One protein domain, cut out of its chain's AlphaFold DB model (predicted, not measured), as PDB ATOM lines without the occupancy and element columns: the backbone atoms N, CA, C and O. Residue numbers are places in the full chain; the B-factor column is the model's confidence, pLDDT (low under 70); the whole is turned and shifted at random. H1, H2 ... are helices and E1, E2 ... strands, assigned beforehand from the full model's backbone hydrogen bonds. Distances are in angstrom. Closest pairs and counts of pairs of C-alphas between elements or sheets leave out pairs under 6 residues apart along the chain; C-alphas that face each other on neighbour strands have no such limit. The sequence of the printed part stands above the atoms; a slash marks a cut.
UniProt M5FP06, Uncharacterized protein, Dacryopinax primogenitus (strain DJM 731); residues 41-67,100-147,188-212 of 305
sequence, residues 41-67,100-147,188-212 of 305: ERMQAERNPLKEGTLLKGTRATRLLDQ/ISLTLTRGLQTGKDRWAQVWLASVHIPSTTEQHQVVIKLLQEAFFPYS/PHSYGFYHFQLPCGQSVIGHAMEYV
ATOM      1  N   GLU A  41     152.305 221.798 267.626       91.06
ATOM      2  CA  GLU A  41     153.410 220.849 267.592       91.06
ATOM      3  C   GLU A  41     154.474 221.233 266.559       91.06
ATOM      4  O   GLU A  41     155.659 221.272 266.893       91.06
ATOM      5  N   ARG A  42     154.059 221.634 265.350       92.25
ATOM      6  CA  ARG A  42     154.953 222.183 264.321       92.25
ATOM      7  C   ARG A  42     155.706 223.406 264.827       92.25
ATOM      8  O   ARG A  42     156.931 223.420 264.787       92.25
ATOM      9  N   MET A  43     155.020 224.395 265.403       92.75
ATOM     10  CA  MET A  43     155.691 225.571 265.977       92.75
ATOM     11  C   MET A  43     156.690 225.208 267.088       92.75
ATOM     12  O   MET A  43     157.743 225.835 267.203       92.75
ATOM     13  N   GLN A  44     156.382 224.214 267.921       94.75
ATOM     14  CA  GLN A  44     157.269 223.769 268.996       94.75
ATOM     15  C   GLN A  44     158.507 223.038 268.460       94.75
ATOM     16  O   GLN A  44     159.614 223.286 268.948       94.75
ATOM     17  N   ALA A  45     158.329 222.195 267.443       94.75
ATOM     18  CA  ALA A  45     159.406 221.532 266.719       94.75
ATOM     19  C   ALA A  45     160.329 222.540 266.018       94.75
ATOM     20  O   ALA A  45     161.548 222.411 266.083       94.75
ATOM     21  N   GLU A  46     159.763 223.584 265.408       94.44
ATOM     22  CA  GLU A  46     160.525 224.650 264.745       94.44
ATOM     23  C   GLU A  46     161.325 225.513 265.726       94.44
ATOM     24  O   GLU A  46     162.432 225.943 265.411       94.44
ATOM     25  N   ARG A  47     160.784 225.768 266.923       96.50
ATOM     26  CA  ARG A  47     161.484 226.533 267.970       96.50
ATOM     27  C   ARG A  47     162.637 225.755 268.595       96.50
ATOM     28  O   ARG A  47     163.619 226.364 269.009       96.50
ATOM     29  N   ASN A  48     162.516 224.432 268.666       96.31
ATOM     30  CA  ASN A  48     163.499 223.546 269.285       96.31
ATOM     31  C   ASN A  48     163.892 222.421 268.315       96.31
ATOM     32  O   ASN A  48     163.587 221.255 268.586       96.31
ATOM     33  N   PRO A  49     164.532 222.749 267.177       95.56
ATOM     34  CA  PRO A  49     164.901 221.746 266.191       95.56
ATOM     35  C   PRO A  49     165.975 220.816 266.756       95.56
ATOM     36  O   PRO A  49     166.769 221.211 267.617       95.56
ATOM     37  N   LEU A  50     166.026 219.591 266.234       96.94
ATOM     38  CA  LEU A  50     167.141 218.683 266.489       96.94
ATOM     39  C   LEU A  50     168.444 219.282 265.958       96.94
ATOM     40  O   LEU A  50     168.462 219.943 264.919       96.94
ATOM     41  N   LYS A  51     169.533 219.053 266.693       97.56
ATOM     42  CA  LYS A  51     170.870 219.562 266.373       97.56
ATOM     43  C   LYS A  51     171.909 218.462 266.544       97.56
ATOM     44  O   LYS A  51     171.697 217.510 267.297       97.56
ATOM     45  N   GLU A  52     173.048 218.630 265.890       98.12
ATOM     46  CA  GLU A  52     174.236 217.817 266.153       98.12
ATOM     47  C   GLU A  52     174.605 217.878 267.646       98.12
ATOM     48  O   GLU A  52     174.393 218.889 268.319       98.12
ATOM     49  N   GLY A  53     175.081 216.761 268.187       97.81
ATOM     50  CA  GLY A  53     175.337 216.560 269.613       97.81
ATOM     51  C   GLY A  53     174.105 216.192 270.449       97.81
ATOM     52  O   GLY A  53     174.254 215.892 271.632       97.81
ATOM     53  N   THR A  54     172.892 216.173 269.880       97.94
ATOM     54  CA  THR A  54     171.692 215.767 270.633       97.94
ATOM     55  C   THR A  54     171.777 214.288 271.010       97.94
ATOM     56  O   THR A  54     171.854 213.424 270.136       97.94
ATOM     57  N   LEU A  55     171.709 213.998 272.310       97.62
ATOM     58  CA  LEU A  55     171.599 212.641 272.838       97.62
ATOM     59  C   LEU A  55     170.140 212.183 272.791       97.62
ATOM     60  O   LEU A  55     169.270 212.801 273.405       97.62
ATOM     61  N   LEU A  56     169.886 211.068 272.115       97.50
ATOM     62  CA  LEU A  56     168.586 210.416 272.069       97.50
ATOM     63  C   LEU A  56     168.661 209.059 272.764       97.50
ATOM     64  O   LEU A  56     169.544 208.244 272.492       97.50
ATOM     65  N   LYS A  57     167.692 208.817 273.646       96.75
ATOM     66  CA  LYS A  57     167.453 207.515 274.270       96.75
ATOM     67  C   LYS A  57     166.150 206.965 273.716       96.75
ATOM     68  O   LYS A  57     165.120 207.633 273.808       96.75
ATOM     69  N   GLY A  58     166.229 205.796 273.101       95.75
ATOM     70  CA  GLY A  58     165.104 205.120 272.481       95.75
ATOM     71  C   GLY A  58     164.732 203.858 273.237       95.75
ATOM     72  O   GLY A  58     165.611 203.182 273.765       95.75
ATOM     73  N   THR A  59     163.447 203.521 273.255       94.81
ATOM     74  CA  THR A  59     162.948 202.212 273.703       94.81
ATOM     75  C   THR A  59     162.308 201.472 272.539       94.81
ATOM     76  O   THR A  59     161.677 202.087 271.683       94.81
ATOM     77  N   ARG A  60     162.495 200.157 272.449       93.44
ATOM     78  CA  ARG A  60     162.086 199.373 271.280       93.44
ATOM     79  C   ARG A  60     160.564 199.392 271.084       93.44
ATOM     80  O   ARG A  60     159.798 199.176 272.018       93.44
ATOM     81  N   ALA A  61     160.121 199.587 269.845       91.56
ATOM     82  CA  ALA A  61     158.710 199.610 269.449       91.56
ATOM     83  C   ALA A  61     158.171 198.195 269.131       91.56
ATOM     84  O   ALA A  61     157.617 197.953 268.058       91.56
ATOM     85  N   THR A  62     158.349 197.241 270.054       75.94
ATOM     86  CA  THR A  62     158.110 195.790 269.857       75.94
ATOM     87  C   THR A  62     156.700 195.435 269.373       75.94
ATOM     88  O   THR A  62     156.521 194.566 268.534       75.94
ATOM     89  N   ARG A  63     155.656 196.139 269.816       67.88
ATOM     90  CA  ARG A  63     154.269 195.734 269.504       67.88
ATOM     91  C   ARG A  63     153.766 196.134 268.121       67.88
ATOM     92  O   ARG A  63     152.723 195.642 267.697       67.88
ATOM     93  N   LEU A  64     154.439 197.059 267.446       60.75
ATOM     94  CA  LEU A  64     153.901 197.653 266.222       60.75
ATOM     95  C   LEU A  64     154.321 196.897 264.956       60.75
ATOM     96  O   LEU A  64     153.624 197.004 263.946       60.75
ATOM     97  N   LEU A  65     155.431 196.146 264.998       65.94
ATOM     98  CA  LEU A  65     156.182 195.773 263.791       65.94
ATOM     99  C   LEU A  65     156.552 194.291 263.672       65.94
ATOM    100  O   LEU A  65     157.061 193.894 262.627       65.94
ATOM    101  N   ASP A  66     156.256 193.471 264.681       65.38
ATOM    102  CA  ASP A  66     156.523 192.024 264.676       65.38
ATOM    103  C   ASP A  66     155.467 191.258 263.857       65.38
ATOM    104  O   ASP A  66     154.840 190.305 264.317       65.38
ATOM    105  N   GLN A  67     155.207 191.714 262.631       70.31
ATOM    106  CA  GLN A  67     154.304 191.017 261.732       70.31
ATOM    107  C   GLN A  67     155.043 189.831 261.106       70.31
ATOM    108  O   GLN A  67     156.093 190.008 260.488       70.31
ATOM    109  N   ILE A 100     168.104 201.818 273.190       93.75
ATOM    110  CA  ILE A 100     169.251 202.304 272.425       93.75
ATOM    111  C   ILE A 100     169.604 203.715 272.891       93.75
ATOM    112  O   ILE A 100     168.722 204.519 273.193       93.75
ATOM    113  N   SER A 101     170.895 204.037 272.936       95.06
ATOM    114  CA  SER A 101     171.375 205.395 273.195       95.06
ATOM    115  C   SER A 101     172.286 205.833 272.057       95.06
ATOM    116  O   SER A 101     173.294 205.183 271.776       95.06
ATOM    117  N   LEU A 102     171.937 206.940 271.406       96.69
ATOM    118  CA  LEU A 102     172.666 207.462 270.254       96.69
ATOM    119  C   LEU A 102     172.834 208.978 270.339       96.69
ATOM    120  O   LEU A 102     171.999 209.674 270.909       96.69
ATOM    121  N   THR A 103     173.921 209.487 269.768       97.94
ATOM    122  CA  THR A 103     174.193 210.927 269.667       97.94
ATOM    123  C   THR A 103     174.164 211.335 268.206       97.94
ATOM    124  O   THR A 103     174.886 210.753 267.398       97.94
ATOM    125  N   LEU A 104     173.338 212.322 267.856       98.19
ATOM    126  CA  LEU A 104     173.247 212.830 266.486       98.19
ATOM    127  C   LEU A 104     174.562 213.503 266.093       98.19
ATOM    128  O   LEU A 104     175.026 214.392 266.802       98.19
ATOM    129  N   THR A 105     175.159 213.107 264.975       97.88
ATOM    130  CA  THR A 105     176.446 213.649 264.517       97.88
ATOM    131  C   THR A 105     176.297 214.575 263.326       97.88
ATOM    132  O   THR A 105     176.981 215.587 263.286       97.88
ATOM    133  N   ARG A 106     175.410 214.258 262.372       97.00
ATOM    134  CA  ARG A 106     175.207 215.063 261.159       97.00
ATOM    135  C   ARG A 106     173.797 214.908 260.605       97.00
ATOM    136  O   ARG A 106     173.296 213.789 260.495       97.00
ATOM    137  N   GLY A 107     173.162 216.012 260.219       96.12
ATOM    138  CA  GLY A 107     171.874 215.975 259.518       96.12
ATOM    139  C   GLY A 107     172.057 215.540 258.062       96.12
ATOM    140  O   GLY A 107     172.754 216.218 257.314       96.12
ATOM    141  N   LEU A 108     171.440 214.426 257.656       92.12
ATOM    142  CA  LEU A 108     171.474 213.936 256.266       92.12
ATOM    143  C   LEU A 108     170.287 214.476 255.463       92.12
ATOM    144  O   LEU A 108     170.447 214.964 254.351       92.12
ATOM    145  N   GLN A 109     169.094 214.448 256.061       92.50
ATOM    146  CA  GLN A 109     167.885 215.039 255.497       92.50
ATOM    147  C   GLN A 109     167.063 215.646 256.629       92.50
ATOM    148  O   GLN A 109     166.432 214.926 257.398       92.50
ATOM    149  N   THR A 110     167.059 216.970 256.745       94.12
ATOM    150  CA  THR A 110     166.373 217.669 257.840       94.12
ATOM    151  C   THR A 110     165.536 218.836 257.319       94.12
ATOM    152  O   THR A 110     165.631 219.207 256.147       94.12
ATOM    153  N   GLY A 111     164.689 219.398 258.178       92.12
ATOM    154  CA  GLY A 111     163.879 220.577 257.878       92.12
ATOM    155  C   GLY A 111     162.385 220.291 257.747       92.12
ATOM    156  O   GLY A 111     161.903 219.213 258.096       92.12
ATOM    157  N   LYS A 112     161.646 221.297 257.282       91.62
ATOM    158  CA  LYS A 112     160.183 221.269 257.166       91.62
ATOM    159  C   LYS A 112     159.734 220.497 255.930       91.62
ATOM    160  O   LYS A 112     160.513 220.317 254.998       91.62
ATOM    161  N   ASP A 113     158.470 220.085 255.942       89.56
ATOM    162  CA  ASP A 113     157.797 219.432 254.815       89.56
ATOM    163  C   ASP A 113     158.558 218.175 254.357       89.56
ATOM    164  O   ASP A 113     158.782 217.906 253.176       89.56
ATOM    165  N   ARG A 114     158.977 217.381 255.349       89.69
ATOM    166  CA  ARG A 114     159.644 216.092 255.189       89.69
ATOM    167  C   ARG A 114     158.901 215.032 255.993       89.69
ATOM    168  O   ARG A 114     158.659 215.190 257.184       89.69
ATOM    169  N   TRP A 115     158.648 213.887 255.364       90.75
ATOM    170  CA  TRP A 115     158.072 212.707 256.024       90.75
ATOM    171  C   TRP A 115     158.988 212.079 257.088       90.75
ATOM    172  O   TRP A 115     158.558 211.214 257.841       90.75
ATOM    173  N   ALA A 116     160.262 212.473 257.138       94.44
ATOM    174  CA  ALA A 116     161.202 212.051 258.167       94.44
ATOM    175  C   ALA A 116     162.381 213.026 258.275       94.44
ATOM    176  O   ALA A 116     162.798 213.614 257.274       94.44
ATOM    177  N   GLN A 117     162.953 213.114 259.475       95.25
ATOM    178  CA  GLN A 117     164.274 213.691 259.716       95.25
ATOM    179  C   GLN A 117     165.302 212.553 259.732       95.25
ATOM    180  O   GLN A 117     165.200 211.651 260.559       95.25
ATOM    181  N   VAL A 118     166.282 212.578 258.836       96.44
ATOM    182  CA  VAL A 118     167.332 211.559 258.721       96.44
ATOM    183  C   VAL A 118     168.644 212.133 259.229       96.44
ATOM    184  O   VAL A 118     169.089 213.191 258.776       96.44
ATOM    185  N   TRP A 119     169.266 211.421 260.158       97.69
ATOM    186  CA  TRP A 119     170.512 211.821 260.794       97.69
ATOM    187  C   TRP A 119     171.512 210.675 260.780       97.69
ATOM    188  O   TRP A 119     171.148 209.522 261.000       97.69
ATOM    189  N   LEU A 120     172.782 211.015 260.592       97.06
ATOM    190  CA  LEU A 120     173.887 210.176 261.017       97.06
ATOM    191  C   LEU A 120     174.012 210.300 262.539       97.06
ATOM    192  O   LEU A 120     173.880 211.399 263.093       97.06
ATOM    193  N   ALA A 121     174.256 209.187 263.216       97.75
ATOM    194  CA  ALA A 121     174.408 209.147 264.659       97.75
ATOM    195  C   ALA A 121     175.489 208.152 265.085       97.75
ATOM    196  O   ALA A 121     175.698 207.129 264.437       97.75
ATOM    197  N   SER A 122     176.140 208.439 266.208       96.88
ATOM    198  CA  SER A 122     177.015 207.486 266.892       96.88
ATOM    199  C   SER A 122     176.204 206.725 267.934       96.88
ATOM    200  O   SER A 122     175.603 207.346 268.817       96.88
ATOM    201  N   VAL A 123     176.188 205.397 267.852       95.06
ATOM    202  CA  VAL A 123     175.566 204.531 268.860       95.06
ATOM    203  C   VAL A 123     176.605 204.091 269.888       95.06
ATOM    204  O   VAL A 123     177.737 203.755 269.537       95.06
ATOM    205  N   HIS A 124     176.224 204.108 271.165       88.75
ATOM    206  CA  HIS A 124     177.057 203.579 272.240       88.75
ATOM    207  C   HIS A 124     176.626 202.148 272.558       88.75
ATOM    208  O   HIS A 124     175.521 201.936 273.060       88.75
ATOM    209  N   ILE A 125     177.489 201.177 272.254       86.81
ATOM    210  CA  ILE A 125     177.269 199.769 272.587       86.81
ATOM    211  C   ILE A 125     178.060 199.474 273.868       86.81
ATOM    212  O   ILE A 125     179.280 199.608 273.850       86.81
ATOM    213  N   PRO A 126     177.422 199.071 274.982       83.38
ATOM    214  CA  PRO A 126     178.123 198.883 276.256       83.38
ATOM    215  C   PRO A 126     179.267 197.858 276.217       83.38
ATOM    216  O   PRO A 126     180.176 197.918 277.041       83.38
ATOM    217  N   SER A 127     179.212 196.899 275.289       82.44
ATOM    218  CA  SER A 127     180.206 195.832 275.139       82.44
ATOM    219  C   SER A 127     181.436 196.231 274.319       82.44
ATOM    220  O   SER A 127     182.402 195.468 274.295       82.44
ATOM    221  N   THR A 128     181.432 197.396 273.661       83.94
ATOM    222  CA  THR A 128     182.538 197.857 272.811       83.94
ATOM    223  C   THR A 128     183.006 199.255 273.220       83.94
ATOM    224  O   THR A 128     182.241 200.101 273.675       83.94
ATOM    225  N   THR A 129     184.305 199.519 273.073       82.75
ATOM    226  CA  THR A 129     184.866 200.877 273.198       82.75
ATOM    227  C   THR A 129     184.730 201.677 271.902       82.75
ATOM    228  O   THR A 129     184.907 202.895 271.905       82.75
ATOM    229  N   GLU A 130     184.429 201.000 270.795       86.56
ATOM    230  CA  GLU A 130     184.281 201.599 269.476       86.56
ATOM    231  C   GLU A 130     182.936 202.318 269.340       86.56
ATOM    232  O   GLU A 130     181.881 201.806 269.718       86.56
ATOM    233  N   GLN A 131     182.969 203.522 268.768       86.75
ATOM    234  CA  GLN A 131     181.752 204.199 268.337       86.75
ATOM    235  C   GLN A 131     181.366 203.686 266.957       86.75
ATOM    236  O   GLN A 131     182.122 203.837 265.998       86.75
ATOM    237  N   HIS A 132     180.167 203.126 266.851       93.19
ATOM    238  CA  HIS A 132     179.621 202.712 265.568       93.19
ATOM    239  C   HIS A 132     178.700 203.795 265.017       93.19
ATOM    240  O   HIS A 132     177.953 204.433 265.762       93.19
ATOM    241  N   GLN A 133     178.753 203.998 263.704       95.31
ATOM    242  CA  GLN A 133     177.868 204.924 263.015       95.31
ATOM    243  C   GLN A 133     176.617 204.198 262.529       95.31
ATOM    244  O   GLN A 133     176.687 203.106 261.967       95.31
ATOM    245  N   VAL A 134     175.471 204.829 262.747       95.69
ATOM    246  CA  VAL A 134     174.161 204.367 262.295       95.69
ATOM    247  C   VAL A 134     173.397 205.528 261.679       95.69
ATOM    248  O   VAL A 134     173.627 206.692 262.015       95.69
ATOM    249  N   VAL A 135     172.450 205.210 260.809       96.50
ATOM    250  CA  VAL A 135     171.456 206.168 260.328       96.50
ATOM    251  C   VAL A 135     170.213 206.044 261.192       96.50
ATOM    252  O   VAL A 135     169.710 204.944 261.417       96.50
ATOM    253  N   ILE A 136     169.693 207.176 261.662       97.56
ATOM    254  CA  ILE A 136     168.416 207.251 262.365       97.56
ATOM    255  C   ILE A 136     167.424 208.084 261.553       97.56
ATOM    256  O   ILE A 136     167.641 209.267 261.281       97.56
ATOM    257  N   LYS A 137     166.315 207.454 261.160       97.38
ATOM    258  CA  LYS A 137     165.194 208.092 260.460       97.38
ATOM    259  C   LYS A 137     164.054 208.331 261.446       97.38
ATOM    260  O   LYS A 137     163.378 207.388 261.842       97.38
ATOM    261  N   LEU A 138     163.848 209.580 261.846       97.31
ATOM    262  CA  LEU A 138     162.847 210.006 262.827       97.31
ATOM    263  C   LEU A 138     161.572 210.487 262.124       97.31
ATOM    264  O   LEU A 138     161.592 211.475 261.386       97.31
ATOM    265  N   LEU A 139     160.451 209.811 262.369       95.88
ATOM    266  CA  LEU A 139     159.137 210.146 261.815       95.88
ATOM    267  C   LEU A 139     158.445 211.197 262.693       95.88
ATOM    268  O   LEU A 139     157.600 210.881 263.529       95.88
ATOM    269  N   GLN A 140     158.850 212.455 262.532       95.75
ATOM    270  CA  GLN A 140     158.315 213.590 263.282       95.75
ATOM    271  C   GLN A 140     157.120 214.211 262.542       95.75
ATOM    272  O   GLN A 140     157.310 215.049 261.662       95.75
ATOM    273  N   GLU A 141     155.896 213.815 262.910       93.38
ATOM    274  CA  GLU A 141     154.654 214.202 262.205       93.38
ATOM    275  C   GLU A 141     154.461 215.718 262.073       93.38
ATOM    276  O   GLU A 141     153.960 216.195 261.060       93.38
ATOM    277  N   ALA A 142     154.946 216.496 263.045       93.06
ATOM    278  CA  ALA A 142     154.947 217.959 262.995       93.06
ATOM    279  C   ALA A 142     155.636 218.560 261.755       93.06
ATOM    280  O   ALA A 142     155.371 219.712 261.413       93.06
ATOM    281  N   PHE A 143     156.526 217.813 261.098       92.88
ATOM    282  CA  PHE A 143     157.204 218.237 259.875       92.88
ATOM    283  C   PHE A 143     156.695 217.546 258.615       92.88
ATOM    284  O   PHE A 143     157.249 217.799 257.546       92.88
ATOM    285  N   PHE A 144     155.655 216.713 258.698       91.69
ATOM    286  CA  PHE A 144     155.093 216.090 257.506       91.69
ATOM    287  C   PHE A 144     154.550 217.164 256.551       91.69
ATOM    288  O   PHE A 144     154.043 218.193 257.014       91.69
ATOM    289  N   PRO A 145     154.674 216.959 255.225       86.56
ATOM    290  CA  PRO A 145     154.054 217.839 254.245       86.56
ATOM    291  C   PRO A 145     152.554 217.942 254.510       86.56
ATOM    292  O   PRO A 145     151.866 216.925 254.608       86.56
ATOM    293  N   TYR A 146     152.070 219.171 254.629       80.38
ATOM    294  CA  TYR A 146     150.656 219.474 254.783       80.38
ATOM    295  C   TYR A 146     150.137 219.987 253.438       80.38
ATOM    296  O   TYR A 146     150.675 220.970 252.929       80.38
ATOM    297  N   SER A 147     149.138 219.332 252.845       69.00
ATOM    298  CA  SER A 147     148.375 219.923 251.742       69.00
ATOM    299  C   SER A 147     147.292 220.808 252.343       69.00
ATOM    300  O   SER A 147     146.437 220.336 253.087       69.00
ATOM    301  N   PRO A 188     170.821 198.169 253.537       92.69
ATOM    302  CA  PRO A 188     171.292 198.388 254.898       92.69
ATOM    303  C   PRO A 188     170.673 197.385 255.881       92.69
ATOM    304  O   PRO A 188     169.503 197.010 255.743       92.69
ATOM    305  N   HIS A 189     171.424 196.965 256.902       93.06
ATOM    306  CA  HIS A 189     170.810 196.282 258.048       93.06
ATOM    307  C   HIS A 189     169.808 197.203 258.748       93.06
ATOM    308  O   HIS A 189     170.131 198.338 259.081       93.06
ATOM    309  N   SER A 190     168.613 196.691 259.038       93.56
ATOM    310  CA  SER A 190     167.683 197.307 259.984       93.56
ATOM    311  C   SER A 190     167.999 196.804 261.388       93.56
ATOM    312  O   SER A 190     167.993 195.592 261.647       93.56
ATOM    313  N   TYR A 191     168.273 197.732 262.303       92.88
ATOM    314  CA  TYR A 191     168.458 197.446 263.727       92.88
ATOM    315  C   TYR A 191     167.147 197.532 264.511       92.88
ATOM    316  O   TYR A 191     167.087 197.101 265.657       92.88
ATOM    317  N   GLY A 192     166.079 198.009 263.871       92.50
ATOM    318  CA  GLY A 192     164.739 198.055 264.430       92.50
ATOM    319  C   GLY A 192     164.246 199.471 264.688       92.50
ATOM    320  O   GLY A 192     164.885 200.470 264.343       92.50
ATOM    321  N   PHE A 193     163.060 199.542 265.278       94.19
ATOM    322  CA  PHE A 193     162.345 200.788 265.502       94.19
ATOM    323  C   PHE A 193     162.222 201.061 266.990       94.19
ATOM    324  O   PHE A 193     162.007 200.145 267.789       94.19
ATOM    325  N   TYR A 194     162.323 202.335 267.342       95.62
ATOM    326  CA  TYR A 194     162.373 202.791 268.719       95.62
ATOM    327  C   TYR A 194     161.513 204.041 268.902       95.62
ATOM    328  O   TYR A 194     161.421 204.882 268.009       95.62
ATOM    329  N   HIS A 195     160.900 204.177 270.069       96.44
ATOM    330  CA  HIS A 195     160.266 205.407 270.515       96.44
ATOM    331  C   HIS A 195     161.317 206.328 271.121       96.44
ATOM    332  O   HIS A 195     162.025 205.929 272.043       96.44
ATOM    333  N   PHE A 196     161.396 207.561 270.628       97.56
ATOM    334  CA  PHE A 196     162.299 208.589 271.133       97.56
ATOM    335  C   PHE A 196     161.518 209.782 271.657       97.56
ATOM    336  O   PHE A 196     160.551 210.224 271.038       97.56
ATOM    337  N   GLN A 197     162.005 210.356 272.752       98.00
ATOM    338  CA  GLN A 197     161.557 211.649 273.245       98.00
ATOM    339  C   GLN A 197     162.497 212.738 272.714       98.00
ATOM    340  O   GLN A 197     163.679 212.767 273.061       98.00
ATOM    341  N   LEU A 198     161.990 213.627 271.863       97.56
ATOM    342  CA  LEU A 198     162.772 214.719 271.282       97.56
ATOM    343  C   LEU A 198     162.896 215.903 272.262       97.56
ATOM    344  O   LEU A 198     162.004 216.095 273.097       97.56
ATOM    345  N   PRO A 199     163.930 216.766 272.130       96.56
ATOM    346  CA  PRO A 199     164.104 217.958 272.972       96.56
ATOM    347  C   PRO A 199     162.923 218.933 272.927       96.56
ATOM    348  O   PRO A 199     162.655 219.638 273.896       96.56
ATOM    349  N   CYS A 200     162.183 218.957 271.815       95.69
ATOM    350  CA  CYS A 200     160.972 219.757 271.676       95.69
ATOM    351  C   CYS A 200     159.781 219.211 272.483       95.69
ATOM    352  O   CYS A 200     158.739 219.852 272.491       95.69
ATOM    353  N   GLY A 201     159.896 218.066 273.161       96.12
ATOM    354  CA  GLY A 201     158.806 217.455 273.927       96.12
ATOM    355  C   GLY A 201     157.920 216.500 273.123       96.12
ATOM    356  O   GLY A 201     157.013 215.899 273.692       96.12
ATOM    357  N   GLN A 202     158.202 216.283 271.837       95.69
ATOM    358  CA  GLN A 202     157.472 215.313 271.019       95.69
ATOM    359  C   GLN A 202     158.012 213.891 271.182       95.69
ATOM    360  O   GLN A 202     159.223 213.690 271.276       95.69
ATOM    361  N   SER A 203     157.105 212.916 271.156       96.12
ATOM    362  CA  SER A 203     157.444 211.500 271.031       96.12
ATOM    363  C   SER A 203     157.373 211.098 269.563       96.12
ATOM    364  O   SER A 203     156.395 211.413 268.886       96.12
ATOM    365  N   VAL A 204     158.410 210.435 269.055       96.44
ATOM    366  CA  VAL A 204     158.489 210.009 267.650       96.44
ATOM    367  C   VAL A 204     158.922 208.556 267.539       96.44
ATOM    368  O   VAL A 204     159.597 208.029 268.424       96.44
ATOM    369  N   ILE A 205     158.570 207.917 266.424       96.38
ATOM    370  CA  ILE A 205     159.114 206.611 266.047       96.38
ATOM    371  C   ILE A 205     160.355 206.845 265.182       96.38
ATOM    372  O   ILE A 205     160.298 207.562 264.182       96.38
ATOM    373  N   GLY A 206     161.478 206.252 265.575       96.50
ATOM    374  CA  GLY A 206     162.731 206.277 264.832       96.50
ATOM    375  C   GLY A 206     163.120 204.894 264.324       96.50
ATOM    376  O   GLY A 206     163.062 203.932 265.085       96.50
ATOM    377  N   HIS A 207     163.543 204.801 263.066       95.69
ATOM    378  CA  HIS A 207     164.094 203.586 262.468       95.69
ATOM    379  C   HIS A 207     165.625 203.670 262.422       95.69
ATOM    380  O   HIS A 207     166.170 204.548 261.749       95.69
ATOM    381  N   ALA A 208     166.306 202.788 263.161       95.31
ATOM    382  CA  ALA A 208     167.765 202.709 263.199       95.31
ATOM    383  C   ALA A 208     168.282 201.706 262.158       95.31
ATOM    384  O   ALA A 208     167.817 200.564 262.102       95.31
ATOM    385  N   MET A 209     169.254 202.124 261.351       95.81
ATOM    386  CA  MET A 209     169.786 201.353 260.226       95.81
ATOM    387  C   MET A 209     171.311 201.462 260.127       95.81
ATOM    388  O   MET A 209     171.924 202.385 260.665       95.81
ATOM    389  N   GLU A 210     171.915 200.514 259.417       94.00
ATOM    390  CA  GLU A 210     173.318 200.556 259.002       94.00
ATOM    391  C   GLU A 210     173.594 201.848 258.226       94.00
ATOM    392  O   GLU A 210     172.866 202.182 257.290       94.00
ATOM    393  N   TYR A 211     174.652 202.567 258.607       94.00
ATOM    394  CA  TYR A 211     175.200 203.613 257.756       94.00
ATOM    395  C   TYR A 211     176.037 202.961 256.662       94.00
ATOM    396  O   TYR A 211     176.954 202.199 256.968       94.00
ATOM    397  N   VAL A 212     175.728 203.264 255.402       89.25
ATOM    398  CA  VAL A 212     176.532 202.780 254.284       89.25
ATOM    399  C   VAL A 212     177.099 203.959 253.524       89.25
ATOM    400  O   VAL A 212     176.375 204.761 252.942       89.25
TER     401      VAL A 212
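AT A GLANCE: This is residues 41 to 67, 100 to 147 and 188 to 212 of the 305 residues of an uncharacterized protein of Dacryopinax primogenitus (strain DJM 731) (UniProt M5FP06). Six antiparallel strands ring one small closed barrel, with a short helix, H1, set off from it and a four-residue helix, H2, past the end of E1. Round the ring run E1, E2, E3, E4, E6, E5 and back to E1. The printed part has 100 residues, in chain order H1, E1, H2, E2, E3, E4, E5, E6, and is mostly strand. It is compact, with a radius of gyration of the C-alphas of 13.3 A and spans of 43 by 34 by 24 A.

IN THESE COORDINATES: E1 is residues 55 to 60, 16.4 A long, beginning at C-alpha 55 (171.599, 212.641, 272.838). E2, residues 100 to 109, is 21.2 A long and bends by 82 degrees at residue 106. E3 is residues 117 to 123, 17.2 A; E4 residues 132 to 139, 22.1 A; E5 residues 190 to 197, 20.5 A. E6, residues 203 to 210, is 22.7 A long and ends at C-alpha 210 (173.318, 200.556, 259.002). H1 is residues 41 to 47, 9.9 A, and H2 residues 62 to 65, 6.4 A.

HOW THE PARTS SIT: E2, E3 and E4 form a meander, each strand the antiparallel neighbour of the one before; N 103 and O 122 are 2.9 A apart, and N 121 and O 134 2.8 A. E4 pairs with E6 through N 135 and O 209, 2.9 A. E5 and E6 are a hairpin, with N 206 and O 194 2.8 A apart. E1 is staggered: residues 55 to 58 pair with E2, N 56 and O 102 at 2.8 A, and residues 58 to 60 with E5, N 195 and O 59 at 2.8 A. H1 is not on the barrel; H2 is on it. In H1 every O i to N i+4 pair is within hydrogen-bond range; H2 is too short for one.

THE WHOLE: The farthest C-alphas, of Thr 129 and Ser 147, are 46.4 A apart. Residues 68 to 99 and 148 to 187 are not printed; the gaps are 21.6 A and 31.6 A between C-alphas. Of the links printed whole, none is long. The mean pLDDT of the printed part is 92.2; residues 63 to 66 and 147 are under 70.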